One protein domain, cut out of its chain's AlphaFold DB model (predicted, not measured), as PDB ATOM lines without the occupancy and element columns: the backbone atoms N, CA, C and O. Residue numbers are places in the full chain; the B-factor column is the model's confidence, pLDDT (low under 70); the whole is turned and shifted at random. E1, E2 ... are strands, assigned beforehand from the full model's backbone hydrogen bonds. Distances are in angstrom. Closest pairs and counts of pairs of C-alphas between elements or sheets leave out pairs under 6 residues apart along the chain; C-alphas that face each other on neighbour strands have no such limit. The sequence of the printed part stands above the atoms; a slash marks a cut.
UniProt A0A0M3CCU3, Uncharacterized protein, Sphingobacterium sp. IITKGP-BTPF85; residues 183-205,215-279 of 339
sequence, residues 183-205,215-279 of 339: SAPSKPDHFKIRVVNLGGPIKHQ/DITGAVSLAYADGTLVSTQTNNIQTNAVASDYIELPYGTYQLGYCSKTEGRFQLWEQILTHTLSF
ATOM      1  N   SER A 183     134.807 194.618 158.576       88.69
ATOM      2  CA  SER A 183     134.773 193.252 159.082       88.69
ATOM      3  C   SER A 183     135.836 192.399 158.399       88.69
ATOM      4  O   SER A 183     136.054 192.503 157.186       88.69
ATOM      5  N   ALA A 184     136.453 191.513 159.175       89.62
ATOM      6  CA  ALA A 184     137.327 190.480 158.641       89.62
ATOM      7  C   ALA A 184     136.570 189.575 157.643       89.62
ATOM      8  O   ALA A 184     135.331 189.531 157.664       89.62
ATOM      9  N   PRO A 185     137.291 188.886 156.745       92.88
ATOM     10  CA  PRO A 185     136.751 187.774 155.969       92.88
ATOM     11  C   PRO A 185     136.029 186.758 156.862       92.88
ATOM     12  O   PRO A 185     136.467 186.496 157.983       92.88
ATOM     13  N   SER A 186     134.918 186.203 156.378       94.38
ATOM     14  CA  SER A 186     134.139 185.178 157.080       94.38
ATOM     15  C   SER A 186     134.957 183.907 157.324       94.38
ATOM     16  O   SER A 186     134.746 183.215 158.320       94.38
ATOM     17  N   LYS A 187     135.928 183.636 156.443       93.69
ATOM     18  CA  LYS A 187     136.894 182.546 156.564       93.69
ATOM     19  C   LYS A 187     138.316 183.091 156.744       93.69
ATOM     20  O   LYS A 187     138.712 184.003 156.019       93.69
ATOM     21  N   PRO A 188     139.120 182.528 157.661       92.31
ATOM     22  CA  PRO A 188     140.455 183.045 157.975       92.31
ATOM     23  C   PRO A 188     141.477 182.875 156.840       92.31
ATOM     24  O   PRO A 188     142.481 183.579 156.813       92.31
ATOM     25  N   ASP A 189     141.230 181.958 155.907       93.69
ATOM     26  CA  ASP A 189     142.047 181.670 154.724       93.69
ATOM     27  C   ASP A 189     141.584 182.436 153.468       93.69
ATOM     28  O   ASP A 189     142.006 182.105 152.360       93.69
ATOM     29  N   HIS A 190     140.726 183.448 153.627       93.69
ATOM     30  CA  HIS A 190     140.221 184.280 152.534       93.69
ATOM     31  C   HIS A 190     140.587 185.757 152.722       93.69
ATOM     32  O   HIS A 190     140.922 186.208 153.818       93.69
ATOM     33  N   PHE A 191     140.478 186.532 151.644       93.81
ATOM     34  CA  PHE A 191     140.533 187.991 151.648       93.81
ATOM     35  C   PHE A 191     139.332 188.582 150.907       93.81
ATOM     36  O   PHE A 191     138.725 187.929 150.059       93.81
ATOM     37  N   LYS A 192     138.991 189.835 151.231       93.06
ATOM     38  CA  LYS A 192     137.892 190.567 150.593       93.06
ATOM     39  C   LYS A 192     138.388 191.393 149.414       93.06
ATOM     40  O   LYS A 192     139.365 192.129 149.542       93.06
ATOM     41  N   ILE A 193     137.655 191.344 148.310       93.31
ATOM     42  CA  ILE A 193     137.867 192.184 147.129       93.31
ATOM     43  C   ILE A 193     136.522 192.694 146.608       93.31
ATOM     44  O   ILE A 193     135.484 192.074 146.829       93.31
ATOM     45  N   ARG A 194     136.533 193.846 145.939       94.56
ATOM     46  CA  ARG A 194     135.380 194.406 145.234       94.56
ATOM     47  C   ARG A 194     135.834 195.189 144.012       94.56
ATOM     48  O   ARG A 194     137.004 195.561 143.912       94.56
ATOM     49  N   VAL A 195     134.887 195.518 143.153       93.75
ATOM     50  CA  VAL A 195     135.084 196.435 142.033       93.75
ATOM     51  C   VAL A 195     134.550 197.807 142.418       93.75
ATOM     52  O   VAL A 195     133.475 197.910 143.002       93.75
ATOM     53  N   VAL A 196     135.294 198.861 142.087       94.06
ATOM     54  CA  VAL A 196     134.815 200.246 142.158       94.06
ATOM     55  C   VAL A 196     134.921 200.825 140.752       94.06
ATOM     56  O   VAL A 196     136.025 200.960 140.228       94.06
ATOM     57  N   ASN A 197     133.784 201.110 140.126       93.06
ATOM     58  CA  ASN A 197     133.722 201.701 138.799       93.06
ATOM     59  C   ASN A 197     133.666 203.226 138.899       93.06
ATOM     60  O   ASN A 197     132.614 203.814 139.143       93.06
ATOM     61  N   LEU A 198     134.821 203.849 138.687       92.12
ATOM     62  CA  LEU A 198     134.991 205.302 138.663       92.12
ATOM     63  C   LEU A 198     135.128 205.847 137.234       92.12
ATOM     64  O   LEU A 198     135.601 206.967 137.049       92.12
ATOM     65  N   GLY A 199     134.768 205.044 136.227       88.12
ATOM     66  CA  GLY A 199     134.832 205.436 134.826       88.12
ATOM     67  C   GLY A 199     133.906 206.610 134.508       88.12
ATOM     68  O   GLY A 199     132.881 206.828 135.162       88.12
ATOM     69  N   GLY A 200     134.265 207.358 133.474       86.69
ATOM     70  CA  GLY A 200     133.488 208.472 132.956       86.69
ATOM     71  C   GLY A 200     134.024 208.916 131.596       86.69
ATOM     72  O   GLY A 200     135.177 208.619 131.272       86.69
ATOM     73  N   PRO A 201     133.195 209.583 130.778       86.88
ATOM     74  CA  PRO A 201     133.612 210.081 129.474       86.88
ATOM     75  C   PRO A 201     134.757 211.087 129.604       86.88
ATOM     76  O   PRO A 201     134.740 211.968 130.465       86.88
ATOM     77  N   ILE A 202     135.754 210.969 128.732       86.31
ATOM     78  CA  ILE A 202     136.900 211.882 128.673       86.31
ATOM     79  C   ILE A 202     136.505 213.097 127.829       86.31
ATOM     80  O   ILE A 202     136.077 212.939 126.688       86.31
ATOM     81  N   LYS A 203     136.684 214.308 128.368       86.88
ATOM     82  CA  LYS A 203     136.262 215.576 127.732       86.88
ATOM     83  C   LYS A 203     136.837 215.781 126.333       86.88
ATOM     84  O   LYS A 203     136.159 216.259 125.426       86.88
ATOM     85  N   HIS A 204     138.108 215.435 126.169       82.00
ATOM     86  CA  HIS A 204     138.845 215.597 124.925       82.00
ATOM     87  C   HIS A 204     139.648 214.327 124.681       82.00
ATOM     88  O   HIS A 204     140.794 214.224 125.114       82.00
ATOM     89  N   GLN A 205     139.030 213.338 124.030       77.81
ATOM     90  CA  GLN A 205     139.757 212.151 123.586       77.81
ATOM     91  C   GLN A 205     140.916 212.596 122.695       77.81
ATOM     92  O   GLN A 205     140.725 213.276 121.685       77.81
ATOM     93  N   ASP A 215     138.079 204.494 125.140       72.50
ATOM     94  CA  ASP A 215     136.895 204.838 125.908       72.50
ATOM     95  C   ASP A 215     136.549 203.689 126.862       72.50
ATOM     96  O   ASP A 215     136.048 202.637 126.462       72.50
ATOM     97  N   ILE A 216     136.846 203.901 128.143       74.81
ATOM     98  CA  ILE A 216     136.541 202.968 129.234       74.81
ATOM     99  C   ILE A 216     135.204 203.288 129.919       74.81
ATOM    100  O   ILE A 216     134.988 202.921 131.076       74.81
ATOM    101  N   THR A 217     134.297 203.992 129.236       81.00
ATOM    102  CA  THR A 217     132.938 204.197 129.735       81.00
ATOM    103  C   THR A 217     132.133 202.899 129.752       81.00
ATOM    104  O   THR A 217     132.334 201.977 128.962       81.00
ATOM    105  N   GLY A 218     131.187 202.835 130.690       84.69
ATOM    106  CA  GLY A 218     130.242 201.732 130.803       84.69
ATOM    107  C   GLY A 218     130.523 200.793 131.967       84.69
ATOM    108  O   GLY A 218     131.183 201.135 132.952       84.69
ATOM    109  N   ALA A 219     129.914 199.616 131.883       89.56
ATOM    110  CA  ALA A 219     129.906 198.643 132.957       89.56
ATOM    111  C   ALA A 219     131.177 197.799 132.954       89.56
ATOM    112  O   ALA A 219     131.562 197.257 131.916       89.56
ATOM    113  N   VAL A 220     131.763 197.601 134.131       90.25
ATOM    114  CA  VAL A 220     132.968 196.781 134.297       90.25
ATOM    115  C   VAL A 220     132.664 195.512 135.081       90.25
ATOM    116  O   VAL A 220     131.833 195.499 135.989       90.25
ATOM    117  N   SER A 221     133.339 194.425 134.723       91.81
ATOM    118  CA  SER A 221     133.260 193.143 135.428       91.81
ATOM    119  C   SER A 221     134.651 192.666 135.812       91.81
ATOM    120  O   SER A 221     135.590 192.856 135.040       91.81
ATOM    121  N   LEU A 222     134.778 192.036 136.979       91.44
ATOM    122  CA  LEU A 222     136.015 191.378 137.390       91.44
ATOM    123  C   LEU A 222     136.099 189.981 136.765       91.44
ATOM    124  O   LEU A 222     135.203 189.154 136.955       91.44
ATOM    125  N   ALA A 223     137.193 189.715 136.063       91.19
ATOM    126  CA  ALA A 223     137.477 188.436 135.432       91.19
ATOM    127  C   ALA A 223     138.863 187.919 135.838       91.19
ATOM    128  O   ALA A 223     139.744 188.686 136.230       91.19
ATOM    129  N   TYR A 224     139.060 186.610 135.743       89.12
ATOM    130  CA  TYR A 224     140.390 186.016 135.697       89.12
ATOM    131  C   TYR A 224     141.033 186.283 134.328       89.12
ATOM    132  O   TYR A 224     140.352 186.682 133.382       89.12
ATOM    133  N   ALA A 225     142.341 186.060 134.208       85.94
ATOM    134  CA  ALA A 225     143.083 186.310 132.969       85.94
ATOM    135  C   ALA A 225     142.588 185.510 131.749       85.94
ATOM    136  O   ALA A 225     142.748 185.949 130.615       85.94
ATOM    137  N   ASP A 226     141.936 184.367 131.966       83.94
ATOM    138  CA  ASP A 226     141.301 183.576 130.905       83.94
ATOM    139  C   ASP A 226     139.942 184.142 130.437       83.94
ATOM    140  O   ASP A 226     139.299 183.576 129.553       83.94
ATOM    141  N   GLY A 227     139.496 185.256 131.026       84.88
ATOM    142  CA  GLY A 227     138.225 185.915 130.741       84.88
ATOM    143  C   GLY A 227     137.036 185.365 131.526       84.88
ATOM    144  O   GLY A 227     135.937 185.915 131.413       84.88
ATOM    145  N   THR A 228     137.216 184.322 132.340       90.25
ATOM    146  CA  THR A 228     136.138 183.800 133.185       90.25
ATOM    147  C   THR A 228     135.807 184.789 134.301       90.25
ATOM    148  O   THR A 228     136.683 185.353 134.954       90.25
ATOM    149  N   LEU A 229     134.516 185.054 134.512       92.12
ATOM    150  CA  LEU A 229     134.072 186.032 135.507       92.12
ATOM    151  C   LEU A 229     134.292 185.493 136.923       92.12
ATOM    152  O   LEU A 229     133.929 184.355 137.215       92.12
ATOM    153  N   VAL A 230     134.830 186.327 137.816       93.12
ATOM    154  CA  VAL A 230     135.193 185.899 139.178       93.12
ATOM    155  C   VAL A 230     133.958 185.602 140.029       93.12
ATOM    156  O   VAL A 230     133.912 184.602 140.742       93.12
ATOM    157  N   SER A 231     132.953 186.477 139.975       94.00
ATOM    158  CA  SER A 231     131.706 186.338 140.730       94.00
ATOM    159  C   SER A 231     130.597 187.155 140.088       94.00
ATOM    160  O   SER A 231     130.843 188.236 139.562       94.00
ATOM    161  N   THR A 232     129.353 186.689 140.198       92.75
ATOM    162  CA  THR A 232     128.170 187.436 139.745       92.75
ATOM    163  C   THR A 232     128.025 188.792 140.434       92.75
ATOM    164  O   THR A 232     127.545 189.732 139.809       92.75
ATOM    165  N   GLN A 233     128.487 188.919 141.681       93.25
ATOM    166  CA  GLN A 233     128.426 190.166 142.453       93.25
ATOM    167  C   GLN A 233     129.401 191.232 141.946       93.25
ATOM    168  O   GLN A 233     129.164 192.415 142.145       93.25
ATOM    169  N   THR A 234     130.487 190.830 141.284       92.19
ATOM    170  CA  THR A 234     131.517 191.732 140.746       92.19
ATOM    171  C   THR A 234     131.363 191.971 139.245       92.19
ATOM    172  O   THR A 234     132.314 192.398 138.590       92.19
ATOM    173  N   ASN A 235     130.187 191.674 138.687       92.06
ATOM    174  CA  ASN A 235     129.919 191.751 137.255       92.06
ATOM    175  C   ASN A 235     128.978 192.903 136.916       92.06
ATOM    176  O   ASN A 235     128.027 193.180 137.641       92.06
ATOM    177  N   ASN A 236     129.203 193.514 135.750       91.62
ATOM    178  CA  ASN A 236     128.363 194.567 135.181       91.62
ATOM    179  C   ASN A 236     128.164 195.770 136.125       91.62
ATOM    180  O   ASN A 236     127.074 196.342 136.208       91.62
ATOM    181  N   ILE A 237     129.225 196.152 136.837       92.25
ATOM    182  CA  ILE A 237     129.214 197.266 137.781       92.25
ATOM    183  C   ILE A 237     129.172 198.561 136.990       92.25
ATOM    184  O   ILE A 237     130.132 198.922 136.313       92.25
ATOM    185  N   GLN A 238     128.035 199.240 137.064       90.31
ATOM    186  CA  GLN A 238     127.798 200.513 136.396       90.31
ATOM    187  C   GLN A 238     128.483 201.659 137.149       90.31
ATOM    188  O   GLN A 238     128.664 201.600 138.366       90.31
ATOM    189  N   THR A 239     128.802 202.737 136.440       86.69
ATOM    190  CA  THR A 239     129.400 203.949 137.022       86.69
ATOM    191  C   THR A 239     128.476 204.641 138.029       86.69
ATOM    192  O   THR A 239     128.960 205.236 138.985       86.69
ATOM    193  N   ASN A 240     127.151 204.521 137.872       84.69
ATOM    194  CA  ASN A 240     126.161 205.067 138.811       84.69
ATOM    195  C   ASN A 240     125.990 204.224 140.088       84.69
ATOM    196  O   ASN A 240     125.640 204.768 141.132       84.69
ATOM    197  N   ALA A 241     126.242 202.915 140.017       83.81
ATOM    198  CA  ALA A 241     126.282 202.031 141.180       83.81
ATOM    199  C   ALA A 241     127.591 202.202 141.966       83.81
ATOM    200  O   ALA A 241     127.628 201.926 143.162       83.81
ATOM    201  N   VAL A 242     128.642 202.699 141.298       86.75
ATOM    202  CA  VAL A 242     129.969 203.061 141.821       86.75
ATOM    203  C   VAL A 242     130.788 201.883 142.341       86.75
ATOM    204  O   VAL A 242     131.979 201.815 142.060       86.75
ATOM    205  N   ALA A 243     130.213 200.947 143.090       93.88
ATOM    206  CA  ALA A 243     130.937 199.817 143.652       93.88
ATOM    207  C   ALA A 243     130.079 198.555 143.736       93.88
ATOM    208  O   ALA A 243     128.870 198.618 143.941       93.88
ATOM    209  N   SER A 244     130.734 197.403 143.620       94.50
ATOM    210  CA  SER A 244     130.142 196.115 143.961       94.50
ATOM    211  C   SER A 244     130.152 195.872 145.469       94.50
ATOM    212  O   SER A 244     130.923 196.488 146.222       94.50
ATOM    213  N   ASP A 245     129.385 194.867 145.885       92.94
ATOM    214  CA  ASP A 245     129.605 194.207 147.165       92.94
ATOM    215  C   ASP A 245     130.994 193.558 147.221       92.94
ATOM    216  O   ASP A 245     131.659 193.324 146.201       92.94
ATOM    217  N   TYR A 246     131.446 193.294 148.445       93.81
ATOM    218  CA  TYR A 246     132.670 192.540 148.674       93.81
ATOM    219  C   TYR A 246     132.417 191.050 148.479       93.81
ATOM    220  O   TYR A 246     131.505 190.489 149.082       93.81
ATOM    221  N   ILE A 247     133.300 190.411 147.719       95.19
ATOM    222  CA  ILE A 247     133.409 188.957 147.633       95.19
ATOM    223  C   ILE A 247     134.638 188.488 148.405       95.19
ATOM    224  O   ILE A 247     135.584 189.252 148.615       95.19
ATOM    225  N   GLU A 248     134.631 187.221 148.806       94.44
ATOM    226  CA  GLU A 248     135.758 186.584 149.476       94.44
ATOM    227  C   GLU A 248     136.405 185.557 148.555       94.44
ATOM    228  O   GLU A 248     135.734 184.656 148.053       94.44
ATOM    229  N   LEU A 249     137.713 185.694 148.350       92.44
ATOM    230  CA  LEU A 249     138.529 184.744 147.599       92.44
ATOM    231  C   LEU A 249     139.541 184.095 148.545       92.44
ATOM    232  O   LEU A 249     140.032 184.781 149.448       92.44
ATOM    233  N   PRO A 250     139.865 182.803 148.370       95.19
ATOM    234  CA  PRO A 250     140.910 182.172 149.159       95.19
ATOM    235  C   PRO A 250     142.262 182.835 148.879       95.19
ATOM    236  O   PRO A 250     142.480 183.420 147.819       95.19
ATOM    237  N   TYR A 251     143.197 182.766 149.823       91.56
ATOM    238  CA  TYR A 251     144.552 183.238 149.552       91.56
ATOM    239  C   TYR A 251     145.187 182.419 148.427       91.56
ATOM    240  O   TYR A 251     145.210 181.190 148.454       91.56
ATOM    241  N   GLY A 252     145.737 183.120 147.443       90.06
ATOM    242  CA  GLY A 252     146.317 182.509 146.261       90.06
ATOM    243  C   GLY A 252     146.973 183.548 145.368       90.06
ATOM    244  O   GLY A 252     146.979 184.743 145.668       90.06
ATOM    245  N   THR A 253     147.542 183.074 144.265       89.62
ATOM    246  CA  THR A 253     148.031 183.948 143.197       89.62
ATOM    247  C   THR A 253     146.964 184.015 142.121       89.62
ATOM    248  O   THR A 253     146.566 182.983 141.586       89.62
ATOM    249  N   TYR A 254     146.516 185.225 141.811       86.69
ATOM    250  CA  TYR A 254     145.497 185.473 140.803       86.69
ATOM    251  C   TYR A 254     146.047 186.430 139.761       86.69
ATOM    252  O   TYR A 254     146.622 187.462 140.102       86.69
ATOM    253  N   GLN A 255     145.829 186.103 138.494       88.62
ATOM    254  CA  GLN A 255     145.911 187.081 137.421       88.62
ATOM    255  C   GLN A 255     144.490 187.562 137.171       88.62
ATOM    256  O   GLN A 255     143.633 186.798 136.724       88.62
ATOM    257  N   LEU A 256     144.233 188.800 137.576       87.88
ATOM    258  CA  LEU A 256     142.928 189.425 137.466       87.88
ATOM    259  C   LEU A 256     142.953 190.421 136.321       87.88
ATOM    260  O   LEU A 256     143.958 191.094 136.073       87.88
ATOM    261  N   GLY A 257     141.806 190.546 135.676       84.31
ATOM    262  CA  GLY A 257     141.560 191.621 134.753       84.31
ATOM    263  C   GLY A 257     140.158 192.172 134.857       84.31
ATOM    264  O   GLY A 257     139.281 191.637 135.539       84.31
ATOM    265  N   TYR A 258     139.966 193.286 134.172       80.50
ATOM    266  CA  TYR A 258     138.651 193.870 133.995       80.50
ATOM    267  C   TYR A 258     138.151 193.561 132.595       80.50
ATOM    268  O   TYR A 258     138.936 193.444 131.658       80.50
ATOM    269  N   CYS A 259     136.838 193.445 132.476       72.25
ATOM    270  CA  CYS A 259     136.139 193.321 131.214       72.25
ATOM    271  C   CYS A 259     135.116 194.448 131.124       72.25
ATOM    272  O   CYS A 259     134.198 194.508 131.948       72.25
ATOM    273  N   SER A 260     135.264 195.316 130.124       69.81
ATOM    274  CA  SER A 260     134.198 196.232 129.713       69.81
ATOM    275  C   SER A 260     133.420 195.615 128.555       69.81
ATOM    276  O   SER A 260     134.000 194.938 127.701       69.81
ATOM    277  N   LYS A 261     132.105 195.840 128.522       58.97
ATOM    278  CA  LYS A 261     131.300 195.595 127.323       58.97
ATOM    279  C   LYS A 261     131.269 196.875 126.498       58.97
ATOM    280  O   LYS A 261     130.326 197.652 126.616       58.97
ATOM    281  N   THR A 262     132.253 197.047 125.627       51.72
ATOM    282  CA  THR A 262     132.199 198.078 124.586       51.72
ATOM    283  C   THR A 262     131.878 197.376 123.266       51.72
ATOM    284  O   THR A 262     132.589 196.463 122.851       51.72
ATOM    285  N   GLU A 263     130.738 197.714 122.654       40.59
ATOM    286  CA  GLU A 263     130.336 197.235 121.315       40.59
ATOM    287  C   GLU A 263     130.404 195.704 121.101       40.59
ATOM    288  O   GLU A 263     130.830 195.206 120.061       40.59
ATOM    289  N   GLY A 264     129.993 194.917 122.102       38.03
ATOM    290  CA  GLY A 264     129.917 193.454 121.980       38.03
ATOM    291  C   GLY A 264     131.267 192.722 121.986       38.03
ATOM    292  O   GLY A 264     131.287 191.512 121.759       38.03
ATOM    293  N   ARG A 265     132.382 193.406 122.280       38.94
ATOM    294  CA  ARG A 265     133.704 192.788 122.455       38.94
ATOM    295  C   ARG A 265     134.123 192.824 123.921       38.94
ATOM    296  O   ARG A 265     134.026 193.856 124.575       38.94
ATOM    297  N   PHE A 266     134.603 191.689 124.427       45.34
ATOM    298  CA  PHE A 266     135.278 191.620 125.719       45.34
ATOM    299  C   PHE A 266     136.746 191.998 125.514       45.34
ATOM    300  O   PHE A 266     137.457 191.334 124.762       45.34
ATOM    301  N   GLN A 267     137.192 193.070 126.163       50.97
ATOM    302  CA  GLN A 267     138.608 193.417 126.251       50.97
ATOM    303  C   GLN A 267     139.099 193.098 127.653       50.97
ATOM    304  O   GLN A 267     138.522 193.581 128.628       50.97
ATOM    305  N   LEU A 268     140.134 192.262 127.730       44.69
ATOM    306  CA  LEU A 268     140.748 191.874 128.986       44.69
ATOM    307  C   LEU A 268     141.866 192.856 129.328       44.69
ATOM    308  O   LEU A 268     142.793 193.059 128.540       44.69
ATOM    309  N   TRP A 269     141.750 193.454 130.507       49.44
ATOM    310  CA  TRP A 269     142.731 194.382 131.055       49.44
ATOM    311  C   TRP A 269     143.582 193.667 132.087       49.44
ATOM    312  O   TRP A 269     143.109 193.463 133.198       49.44
ATOM    313  N   GLU A 270     144.816 193.287 131.766       35.00
ATOM    314  CA  GLU A 270     145.692 192.694 132.777       35.00
ATOM    315  C   GLU A 270     146.245 193.771 133.718       35.00
ATOM    316  O   GLU A 270     147.013 194.646 133.320       35.00
ATOM    317  N   GLN A 271     145.889 193.676 135.000       37.25
ATOM    318  CA  GLN A 271     146.684 194.255 136.079       37.25
ATOM    319  C   GLN A 271     147.320 193.114 136.865       37.25
ATOM    320  O   GLN A 271     146.640 192.321 137.517       37.25
ATOM    321  N   ILE A 272     148.651 193.040 136.837       31.81
ATOM    322  CA  ILE A 272     149.390 192.058 137.630       31.81
ATOM    323  C   ILE A 272     149.385 192.518 139.096       31.81
ATOM    324  O   ILE A 272     150.213 193.320 139.524       31.81
ATOM    325  N   LEU A 273     148.456 191.983 139.887       34.31
ATOM    326  CA  LEU A 273     148.495 192.047 141.348       34.31
ATOM    327  C   LEU A 273     149.384 190.915 141.876       34.31
ATOM    328  O   LEU A 273     148.914 189.826 142.198       34.31
ATOM    329  N   THR A 274     150.694 191.152 141.974       30.02
ATOM    330  CA  THR A 274     151.599 190.201 142.637       30.02
ATOM    331  C   THR A 274     151.523 190.389 144.154       30.02
ATOM    332  O   THR A 274     152.095 191.322 144.714       30.02
ATOM    333  N   HIS A 275     150.822 189.492 144.850       31.78
ATOM    334  CA  HIS A 275     150.932 189.356 146.303       31.78
ATOM    335  C   HIS A 275     152.034 188.342 146.635       31.78
ATOM    336  O   HIS A 275     151.812 187.137 146.581       31.78
ATOM    337  N   THR A 276     153.227 188.811 147.007       24.45
ATOM    338  CA  THR A 276     154.279 187.950 147.578       24.45
ATOM    339  C   THR A 276     154.394 188.218 149.078       24.45
ATOM    340  O   THR A 276     154.917 189.250 149.496       24.45
ATOM    341  N   LEU A 277     153.911 187.292 149.912       27.47
ATOM    342  CA  LEU A 277     154.190 187.289 151.351       27.47
ATOM    343  C   LEU A 277     155.551 186.617 151.583       27.47
ATOM    344  O   LEU A 277     155.648 185.393 151.571       27.47
ATOM    345  N   SER A 278     156.609 187.401 151.802       23.56
ATOM    346  CA  SER A 278     157.868 186.871 152.341       23.56
ATOM    347  C   SER A 278     157.833 186.934 153.871       23.56
ATOM    348  O   SER A 278     157.867 187.997 154.487       23.56
ATOM    349  N   PHE A 279     157.715 185.768 154.503       23.81
ATOM    350  CA  PHE A 279     157.738 185.620 155.957       23.81
ATOM    351  C   PHE A 279     159.196 185.527 156.439       23.81
ATOM    352  O   PHE A 279     159.787 184.449 156.435       23.81
TER     353      PHE A 279
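This is residues 183 to 205 and 215 to 279 of the 339 residues of an uncharacterized protein of Sphingobacterium sp. IITKGP-BTPF85 (UniProt A0A0M3CCU3). With little regular structure, this elongated model is a two-strand ribbon, E1 and E3, set off from a strongly twisted sheet, E2, E4, E5 in order; long loops run between them and a tail after E5 leads away. The printed part has 88 residues, 27 in five named strands, E1 to E5 along the chain, with no named helix: all strand, both sheets antiparallel. It is only just compact, close to loose: radius of gyration of the C-alphas 14.3 A, spans 47 by 24 by 23 A.

Start at E1, residues 190 to 193, antiparallel to E3, residues 247 to 250: N 191 and O 249 are 2.8 A apart, within hydrogen-bond range. E2, residues 220 to 224, is antiparallel to E4, residues 256 to 262: N 257 to O 223, 2.8 A. E4 and E5, residues 265 to 271, form a hairpin: N 269 to O 258, 3.0 A.

Find C-alpha 190 at (140.221, 184.280, 152.534), beginning E1; E5 ends at C-alpha 271, (146.684, 194.255, 136.079). E4 and E5 each measure 18.9 A.

Residues 206 to 214 are cut out; C-alphas 205 and 215 are 8.2 A apart. E2 to E3 is a long link. Residues 260 to 279 have pLDDT under 70.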